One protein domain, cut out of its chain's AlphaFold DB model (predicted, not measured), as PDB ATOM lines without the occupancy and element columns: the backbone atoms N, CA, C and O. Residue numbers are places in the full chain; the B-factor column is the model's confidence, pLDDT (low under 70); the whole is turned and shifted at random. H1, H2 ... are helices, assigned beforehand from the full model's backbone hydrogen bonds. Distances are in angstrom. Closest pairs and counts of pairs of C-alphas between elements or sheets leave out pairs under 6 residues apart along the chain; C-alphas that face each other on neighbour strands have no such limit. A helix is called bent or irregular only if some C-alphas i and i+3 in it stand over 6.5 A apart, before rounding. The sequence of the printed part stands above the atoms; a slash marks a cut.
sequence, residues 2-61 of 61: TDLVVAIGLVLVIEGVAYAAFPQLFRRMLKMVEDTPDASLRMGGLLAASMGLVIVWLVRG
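This is residues 2 to 61 of the 61 residues of the protein "Putative inner membrane protein YjeT (Clustered with HflC)" of Candidatus Phaeomarinobacter ectocarpi (UniProt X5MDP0). The model is an open, flat, U-shaped frame: two long helices, H3 and H1, form the two arms, and the shorter helix H2 forms the base that joins one end of H1 to one end of H3. The middle between the arms is empty, and the far ends of the arms, at the first and last printed residues, lie on the side away from H2. The printed part has 60 residues with three named helices in the order H1, H2, H3, no named strand, and the class all helix. The whole is loose, with a radius of gyration of the C-alphas of 14.4 A, and the C-alphas span 38 by 29 by 14 A.

The longest helix by residues is H3, residues 38 to 60, and it touches no helix. H2, residues 23 to 34, is close to H3 but not clearly touching; the closest C-alphas of the two, those of Val 33 and Leu 41, are 7.7 A apart. These two helices run opposite ways at a steep tilt of 56 degrees, with 20.6 A from centre to centre. H1, residues 2 to 21, is close to H2 but not clearly touching, and their closest C-alphas, those of Tyr 19 and Phe 26, are 6.8 A apart. The lines of H1 and H2 are about perpendicular, at 76 degrees, and their centres are 19.4 A apart. H1 and H3 are apart, with no C-alpha of the one within 8 A of the other. In H1, H2 and H3 every O i to N i+4 pair is within hydrogen-bond range.

H3 has 23 residues and measures 32.3 A from its first to its last C-alpha, from C-alpha 38 at (51.186, 19.601, -21.732) to C-alpha 60 at (53.477, -12.271, -16.842). H2 has 12 residues, Pro 23 to Glu 34, and measures 17.3 A. H1 has 20 residues and measures 28.3 A, beginning with C-alpha 2 at (43.547, -13.535, -26.954). No helix is bent or irregular.

The two C-alphas farthest apart, those of Asp 35 and Gly 61, are 38.5 A apart, while the first and last printed C-alphas, those of Thr 2 and Gly 61, are 17.2 A apart. Residues 2 to 17, which belong to H1, stand free, and so do residues 42 to 61, of which 42 to 60 belong to H3. The printed part has no cut and ends at the chain's last residue, 61. The link from H1 to H2, with 1 residue, and the link from H2 to H3, with 3 residues, are both tight. The mean pLDDT of the printed part is 93.4, and residue 61 is the one printed residue under 70.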
ATOM      1  N   THR A   2      44.738 -13.793 -27.791       85.25
ATOM      2  CA  THR A   2      43.547 -13.535 -26.954       85.25
ATOM      3  C   THR A   2      43.780 -12.503 -25.850       85.25
ATOM      4  O   THR A   2      42.900 -11.704 -25.561       85.25
ATOM      5  N   ASP A   3      44.981 -12.465 -25.280       88.19
ATOM      6  CA  ASP A   3      45.304 -11.607 -24.133       88.19
ATOM      7  C   ASP A   3      45.140 -10.111 -24.399       88.19
ATOM      8  O   ASP A   3      44.675  -9.381 -23.531       88.19
ATOM      9  N   LEU A   4      45.485  -9.654 -25.608       88.38
ATOM     10  CA  LEU A   4      45.298  -8.258 -26.000       88.38
ATOM     11  C   LEU A   4      43.807  -7.916 -26.081       88.38
ATOM     12  O   LEU A   4      43.387  -6.871 -25.595       88.38
ATOM     13  N   VAL A   5      43.004  -8.819 -26.650       94.56
ATOM     14  CA  VAL A   5      41.547  -8.655 -26.744       94.56
ATOM     15  C   VAL A   5      40.921  -8.627 -25.350       94.56
ATOM     16  O   VAL A   5      40.073  -7.783 -25.078       94.56
ATOM     17  N   VAL A   6      41.380  -9.494 -24.442       94.38
ATOM     18  CA  VAL A   6      40.941  -9.505 -23.039       94.38
ATOM     19  C   VAL A   6      41.341  -8.213 -22.328       94.38
ATOM     20  O   VAL A   6      40.504  -7.618 -21.657       94.38
ATOM     21  N   ALA A   7      42.578  -7.737 -22.497       92.75
ATOM     22  CA  ALA A   7      43.037  -6.488 -21.893       92.75
ATOM     23  C   ALA A   7      42.212  -5.284 -22.375       92.75
ATOM     24  O   ALA A   7      41.771  -4.480 -21.557       92.75
ATOM     25  N   ILE A   8      41.936  -5.199 -23.681       94.88
ATOM     26  CA  ILE A   8      41.063  -4.163 -24.251       94.88
ATOM     27  C   ILE A   8      39.649  -4.274 -23.668       94.88
ATOM     28  O   ILE A   8      39.085  -3.270 -23.236       94.88
ATOM     29  N   GLY A   9      39.087  -5.485 -23.599       96.62
ATOM     30  CA  GLY A   9      37.768  -5.717 -23.009       96.62
ATOM     31  C   GLY A   9      37.687  -5.279 -21.545       96.62
ATOM     32  O   GLY A   9      36.738  -4.601 -21.159       96.62
ATOM     33  N   LEU A  10      38.704  -5.602 -20.741       95.75
ATOM     34  CA  LEU A  10      38.781  -5.197 -19.337       95.75
ATOM     35  C   LEU A  10      38.860  -3.677 -19.181       95.75
ATOM     36  O   LEU A  10      38.136  -3.129 -18.354       95.75
ATOM     37  N   VAL A  11      39.679  -2.994 -19.988       95.75
ATOM     38  CA  VAL A  11      39.756  -1.524 -19.973       95.75
ATOM     39  C   VAL A  11      38.391  -0.910 -20.275       95.75
ATOM     40  O   VAL A  11      37.956  -0.028 -19.543       95.75
ATOM     41  N   LEU A  12      37.673  -1.411 -21.287       96.75
ATOM     42  CA  LEU A  12      36.342  -0.900 -21.635       96.75
ATOM     43  C   LEU A  12      35.310  -1.122 -20.525       96.75
ATOM     44  O   LEU A  12      34.504  -0.232 -20.258       96.75
ATOM     45  N   VAL A  13      35.332  -2.285 -19.869       97.62
ATOM     46  CA  VAL A  13      34.444  -2.570 -18.731       97.62
ATOM     47  C   VAL A  13      34.751  -1.633 -17.565       97.62
ATOM     48  O   VAL A  13      33.829  -1.035 -17.014       97.62
ATOM     49  N   ILE A  14      36.026  -1.478 -17.203       96.00
ATOM     50  CA  ILE A  14      36.446  -0.634 -16.077       96.00
ATOM     51  C   ILE A  14      36.096   0.833 -16.345       96.00
ATOM     52  O   ILE A  14      35.446   1.460 -15.509       96.00
ATOM     53  N   GLU A  15      36.455   1.357 -17.519       94.25
ATOM     54  CA  GLU A  15      36.109   2.721 -17.934       94.25
ATOM     55  C   GLU A  15      34.588   2.920 -17.937       94.25
ATOM     56  O   GLU A  15      34.083   3.842 -17.300       94.25
ATOM     57  N   GLY A  16      33.831   2.025 -18.581       95.00
ATOM     58  CA  GLY A  16      32.372   2.121 -18.673       95.00
ATOM     59  C   GLY A  16      31.673   2.118 -17.310       95.00
ATOM     60  O   GLY A  16      30.783   2.939 -17.070       95.00
ATOM     61  N   VAL A  17      32.104   1.245 -16.394       96.44
ATOM     62  CA  VAL A  17      31.597   1.218 -15.012       96.44
ATOM     63  C   VAL A  17      31.955   2.510 -14.283       96.44
ATOM     64  O   VAL A  17      31.098   3.076 -13.608       96.44
ATOM     65  N   ALA A  18      33.180   3.013 -14.436       93.69
ATOM     66  CA  ALA A  18      33.602   4.249 -13.790       93.69
ATOM     67  C   ALA A  18      32.812   5.473 -14.302       93.69
ATOM     68  O   ALA A  18      32.383   6.297 -13.490       93.69
ATOM     69  N   TYR A  19      32.524   5.559 -15.608       91.94
ATOM     70  CA  TYR A  19      31.640   6.589 -16.173       91.94
ATOM     71  C   TYR A  19      30.207   6.489 -15.644       91.94
ATOM     72  O   TYR A  19      29.601   7.515 -15.329       91.94
ATOM     73  N   ALA A  20      29.661   5.274 -15.551       95.44
ATOM     74  CA  ALA A  20      28.293   5.052 -15.089       95.44
ATOM     75  C   ALA A  20      28.133   5.327 -13.585       95.44
ATOM     76  O   ALA A  20      27.139   5.920 -13.168       95.44
ATOM     77  N   ALA A  21      29.112   4.917 -12.776       96.75
ATOM     78  CA  ALA A  21      29.079   5.063 -11.325       96.75
ATOM     79  C   ALA A  21      29.430   6.486 -10.860       96.75
ATOM     80  O   ALA A  21      28.821   6.988  -9.915       96.75
ATOM     81  N   PHE A  22      30.390   7.152 -11.516       95.81
ATOM     82  CA  PHE A  22      30.930   8.444 -11.068       95.81
ATOM     83  C   PHE A  22      31.049   9.483 -12.202       95.81
ATOM     84  O   PHE A  22      32.132  10.033 -12.439       95.81
ATOM     85  N   PRO A  23      29.947   9.849 -12.885       92.56
ATOM     86  CA  PRO A  23      30.009  10.748 -14.040       92.56
ATOM     87  C   PRO A  23      30.508  12.160 -13.685       92.56
ATOM     88  O   PRO A  23      31.141  12.829 -14.506       92.56
ATOM     89  N   GLN A  24      30.253  12.643 -12.465       94.50
ATOM     90  CA  GLN A  24      30.729  13.952 -12.003       94.50
ATOM     91  C   GLN A  24      32.243  13.975 -11.778       94.50
ATOM     92  O   GLN A  24      32.866  15.014 -12.009       94.50
ATOM     93  N   LEU A  25      32.837  12.859 -11.343       92.81
ATOM     94  CA  LEU A  25      34.280  12.761 -11.137       92.81
ATOM     95  C   LEU A  25      35.009  12.898 -12.475       92.81
ATOM     96  O   LEU A  25      35.877  13.758 -12.603       92.81
ATOM     97  N   PHE A  26      34.571  12.157 -13.495       91.06
ATOM     98  CA  PHE A  26      35.141  12.242 -14.841       91.06
ATOM     99  C   PHE A  26      35.076  13.655 -15.420       91.06
ATOM    100  O   PHE A  26      36.074  14.179 -15.908       91.06
ATOM    101  N   ARG A  27      33.926  14.330 -15.294       92.50
ATOM    102  CA  ARG A  27      33.781  15.723 -15.747       92.50
ATOM    103  C   ARG A  27      34.747  16.678 -15.047       92.50
ATOM    104  O   ARG A  27      35.221  17.619 -15.674       92.50
ATOM    105  N   ARG A  28      35.028  16.468 -13.758       93.69
ATOM    106  CA  ARG A  28      36.016  17.267 -13.016       93.69
ATOM    107  C   ARG A  28      37.441  16.967 -13.469       93.69
ATOM    108  O   ARG A  28      38.209  17.906 -13.638       93.69
ATOM    109  N   MET A  29      37.774  15.697 -13.700       91.31
ATOM    110  CA  MET A  29      39.096  15.315 -14.202       91.31
ATOM    111  C   MET A  29      39.374  15.923 -15.576       91.31
ATOM    112  O   MET A  29      40.441  16.487 -15.771       91.31
ATOM    113  N   LEU A  30      38.398  15.903 -16.490       91.19
ATOM    114  CA  LEU A  30      38.543  16.520 -17.813       91.19
ATOM    115  C   LEU A  30      38.823  18.027 -17.732       91.19
ATOM    116  O   LEU A  30      39.710  18.514 -18.421       91.19
ATOM    117  N   LYS A  31      38.129  18.750 -16.845       94.25
ATOM    118  CA  LYS A  31      38.413  20.175 -16.605       94.25
ATOM    119  C   LYS A  31      39.814  20.401 -16.039       94.25
ATOM    120  O   LYS A  31      40.497  21.325 -16.440       94.25
ATOM    121  N   MET A  32      40.254  19.537 -15.125       91.81
ATOM    122  CA  MET A  32      41.604  19.626 -14.568       91.81
ATOM    123  C   MET A  32      42.676  19.378 -15.638       91.81
ATOM    124  O   MET A  32      43.714  20.030 -15.613       91.81
ATOM    125  N   VAL A  33      42.427  18.471 -16.588       93.19
ATOM    126  CA  VAL A  33      43.326  18.228 -17.727       93.19
ATOM    127  C   VAL A  33      43.446  19.469 -18.613       93.19
ATOM    128  O   VAL A  33      44.552  19.779 -19.035       93.19
ATOM    129  N   GLU A  34      42.351  20.193 -18.849       92.38
ATOM    130  CA  GLU A  34      42.342  21.422 -19.660       92.38
ATOM    131  C   GLU A  34      43.260  22.518 -19.088       92.38
ATOM    132  O   GLU A  34      43.978  23.177 -19.837       92.38
ATOM    133  N   ASP A  35      43.310  22.644 -17.760       91.94
ATOM    134  CA  ASP A  35      44.165  23.616 -17.065       91.94
ATOM    135  C   ASP A  35      45.605  23.111 -16.824       91.94
ATOM    136  O   ASP A  35      46.459  23.852 -16.326       91.94
ATOM    137  N   THR A  36      45.906  21.844 -17.137       91.75
ATOM    138  CA  THR A  36      47.221  21.248 -16.860       91.75
ATOM    139  C   THR A  36      48.181  21.458 -18.038       91.75
ATOM    140  O   THR A  36      47.853  21.095 -19.164       91.75
ATOM    141  N   PRO A  37      49.417  21.948 -17.811       93.88
ATOM    142  CA  PRO A  37      50.409  22.080 -18.876       93.88
ATOM    143  C   PRO A  37      50.726  20.748 -19.576       93.88
ATOM    144  O   PRO A  37      50.949  19.728 -18.915       93.88
ATOM    145  N   ASP A  38      50.880  20.780 -20.903       94.25
ATOM    146  CA  ASP A  38      51.186  19.601 -21.732       94.25
ATOM    147  C   ASP A  38      52.408  18.809 -21.245       94.25
ATOM    148  O   ASP A  38      52.432  17.580 -21.300       94.25
ATOM    149  N   ALA A  39      53.444  19.500 -20.758       94.75
ATOM    150  CA  ALA A  39      54.654  18.859 -20.245       94.75
ATOM    151  C   ALA A  39      54.360  17.968 -19.025       94.75
ATOM    152  O   ALA A  39      54.878  16.853 -18.934       94.75
ATOM    153  N   SER A  40      53.490  18.430 -18.125       93.75
ATOM    154  CA  SER A  40      53.072  17.683 -16.938       93.75
ATOM    155  C   SER A  40      52.193  16.493 -17.314       93.75
ATOM    156  O   SER A  40      52.407  15.397 -16.797       93.75
ATOM    157  N   LEU A  41      51.264  16.670 -18.261       94.94
ATOM    158  CA  LEU A  41      50.434  15.579 -18.789       94.94
ATOM    159  C   LEU A  41      51.282  14.490 -19.452       94.94
ATOM    160  O   LEU A  41      51.084  13.304 -19.185       94.94
ATOM    161  N   ARG A  42      52.271  14.878 -20.266       95.12
ATOM    162  CA  ARG A  42      53.208  13.937 -20.902       95.12
ATOM    163  C   ARG A  42      54.022  13.168 -19.871       95.12
ATOM    164  O   ARG A  42      54.130  11.951 -19.981       95.12
ATOM    165  N   MET A  43      54.571  13.854 -18.869       96.75
ATOM    166  CA  MET A  43      55.361  13.205 -17.821       96.75
ATOM    167  C   MET A  43      54.504  12.245 -16.987       96.75
ATOM    168  O   MET A  43      54.897  11.101 -16.772       96.75
ATOM    169  N   GLY A  44      53.308  12.676 -16.573       95.25
ATOM    170  CA  GLY A  44      52.366  11.833 -15.836       95.25
ATOM    171  C   GLY A  44      51.938  10.601 -16.634       95.25
ATOM    172  O   GLY A  44      51.953   9.490 -16.106       95.25
ATOM    173  N   GLY A  45      51.641  10.777 -17.924       94.75
ATOM    174  CA  GLY A  45      51.302   9.683 -18.832       94.75
ATOM    175  C   GLY A  45      52.451   8.693 -19.033       94.75
ATOM    176  O   GLY A  45      52.230   7.485 -18.981       94.75
ATOM    177  N   LEU A  46      53.684   9.183 -19.202       97.38
ATOM    178  CA  LEU A  46      54.869   8.330 -19.311       97.38
ATOM    179  C   LEU A  46      55.098   7.519 -18.034       97.38
ATOM    180  O   LEU A  46      55.288   6.309 -18.121       97.38
ATOM    181  N   LEU A  47      55.013   8.150 -16.860       97.38
ATOM    182  CA  LEU A  47      55.152   7.454 -15.578       97.38
ATOM    183  C   LEU A  47      54.074   6.379 -15.399       97.38
ATOM    184  O   LEU A  47      54.398   5.244 -15.049       97.38
ATOM    185  N   ALA A  48      52.812   6.700 -15.698       96.00
ATOM    186  CA  ALA A  48      51.712   5.743 -15.623       96.00
ATOM    187  C   ALA A  48      51.912   4.559 -16.587       96.00
ATOM    188  O   ALA A  48      51.744   3.405 -16.188       96.00
ATOM    189  N   ALA A  49      52.330   4.825 -17.829       95.88
ATOM    190  CA  ALA A  49      52.613   3.786 -18.816       95.88
ATOM    191  C   ALA A  49      53.790   2.894 -18.392       95.88
ATOM    192  O   ALA A  49      53.697   1.669 -18.482       95.88
ATOM    193  N   SER A  50      54.877   3.483 -17.882       97.62
ATOM    194  CA  SER A  50      56.026   2.735 -17.363       97.62
ATOM    195  C   SER A  50      55.643   1.862 -16.168       97.62
ATOM    196  O   SER A  50      56.019   0.693 -16.129       97.62
ATOM    197  N   MET A  51      54.853   2.381 -15.224       97.38
ATOM    198  CA  MET A  51      54.345   1.586 -14.103       97.38
ATOM    199  C   MET A  51      53.456   0.437 -14.581       97.38
ATOM    200  O   MET A  51      53.646  -0.698 -14.147       97.38
ATOM    201  N   GLY A  52      52.526   0.703 -15.503       93.69
ATOM    202  CA  GLY A  52      51.674  -0.332 -16.092       93.69
ATOM    203  C   GLY A  52      52.490  -1.435 -16.765       93.69
ATOM    204  O   GLY A  52      52.223  -2.617 -16.548       93.69
ATOM    205  N   LEU A  53      53.536  -1.063 -17.508       94.56
ATOM    206  CA  LEU A  53      54.457  -2.013 -18.128       94.56
ATOM    207  C   LEU A  53      55.179  -2.877 -17.085       94.56
ATOM    208  O   LEU A  53      55.228  -4.092 -17.250       94.56
ATOM    209  N   VAL A  54      55.700  -2.275 -16.008       96.75
ATOM    210  CA  VAL A  54      56.372  -3.011 -14.922       96.75
ATOM    211  C   VAL A  54      55.415  -3.994 -14.252       96.75
ATOM    212  O   VAL A  54      55.790  -5.141 -14.030       96.75
ATOM    213  N   ILE A  55      54.173  -3.591 -13.972       95.00
ATOM    214  CA  ILE A  55      53.168  -4.479 -13.367       95.00
ATOM    215  C   ILE A  55      52.869  -5.658 -14.294       95.00
ATOM    216  O   ILE A  55      52.895  -6.807 -13.856       95.00
ATOM    217  N   VAL A  56      52.613  -5.395 -15.579       92.50
ATOM    218  CA  VAL A  56      52.355  -6.458 -16.562       92.50
ATOM    219  C   VAL A  56      53.555  -7.394 -16.670       92.50
ATOM    220  O   VAL A  56      53.368  -8.608 -16.697       92.50
ATOM    221  N   TRP A  57      54.773  -6.849 -16.689       93.88
ATOM    222  CA  TRP A  57      56.005  -7.630 -16.735       93.88
ATOM    223  C   TRP A  57      56.204  -8.485 -15.479       93.88
ATOM    224  O   TRP A  57      56.584  -9.634 -15.611       93.88
ATOM    225  N   LEU A  58      55.885  -7.994 -14.280       94.25
ATOM    226  CA  LEU A  58      55.988  -8.786 -13.045       94.25
ATOM    227  C   LEU A  58      54.933  -9.892 -12.939       94.25
ATOM    228  O   LEU A  58      55.182 -10.919 -12.319       94.25
ATOM    229  N   VAL A  59      53.737  -9.675 -13.490       92.31
ATOM    230  CA  VAL A  59      52.640 -10.656 -13.425       92.31
ATOM    231  C   VAL A  59      52.758 -11.719 -14.522       92.31
ATOM    232  O   VAL A  59      52.274 -12.836 -14.340       92.31
ATOM    233  N   ARG A  60      53.350 -11.376 -15.675       85.12
ATOM    234  CA  ARG A  60      53.477 -12.271 -16.842       85.12
ATOM    235  C   ARG A  60      54.897 -12.745 -17.155       85.12
ATOM    236  O   ARG A  60      55.026 -13.621 -18.009       85.12
ATOM    237  N   GLY A  61      55.916 -12.117 -16.577       60.16
ATOM    238  CA  GLY A  61      57.322 -12.521 -16.680       60.16
ATOM    239  C   GLY A  61      57.627 -13.705 -15.782       60.16
ATOM    240  O   GLY A  61      58.539 -14.464 -16.167       60.16
TER     241      GLY A  61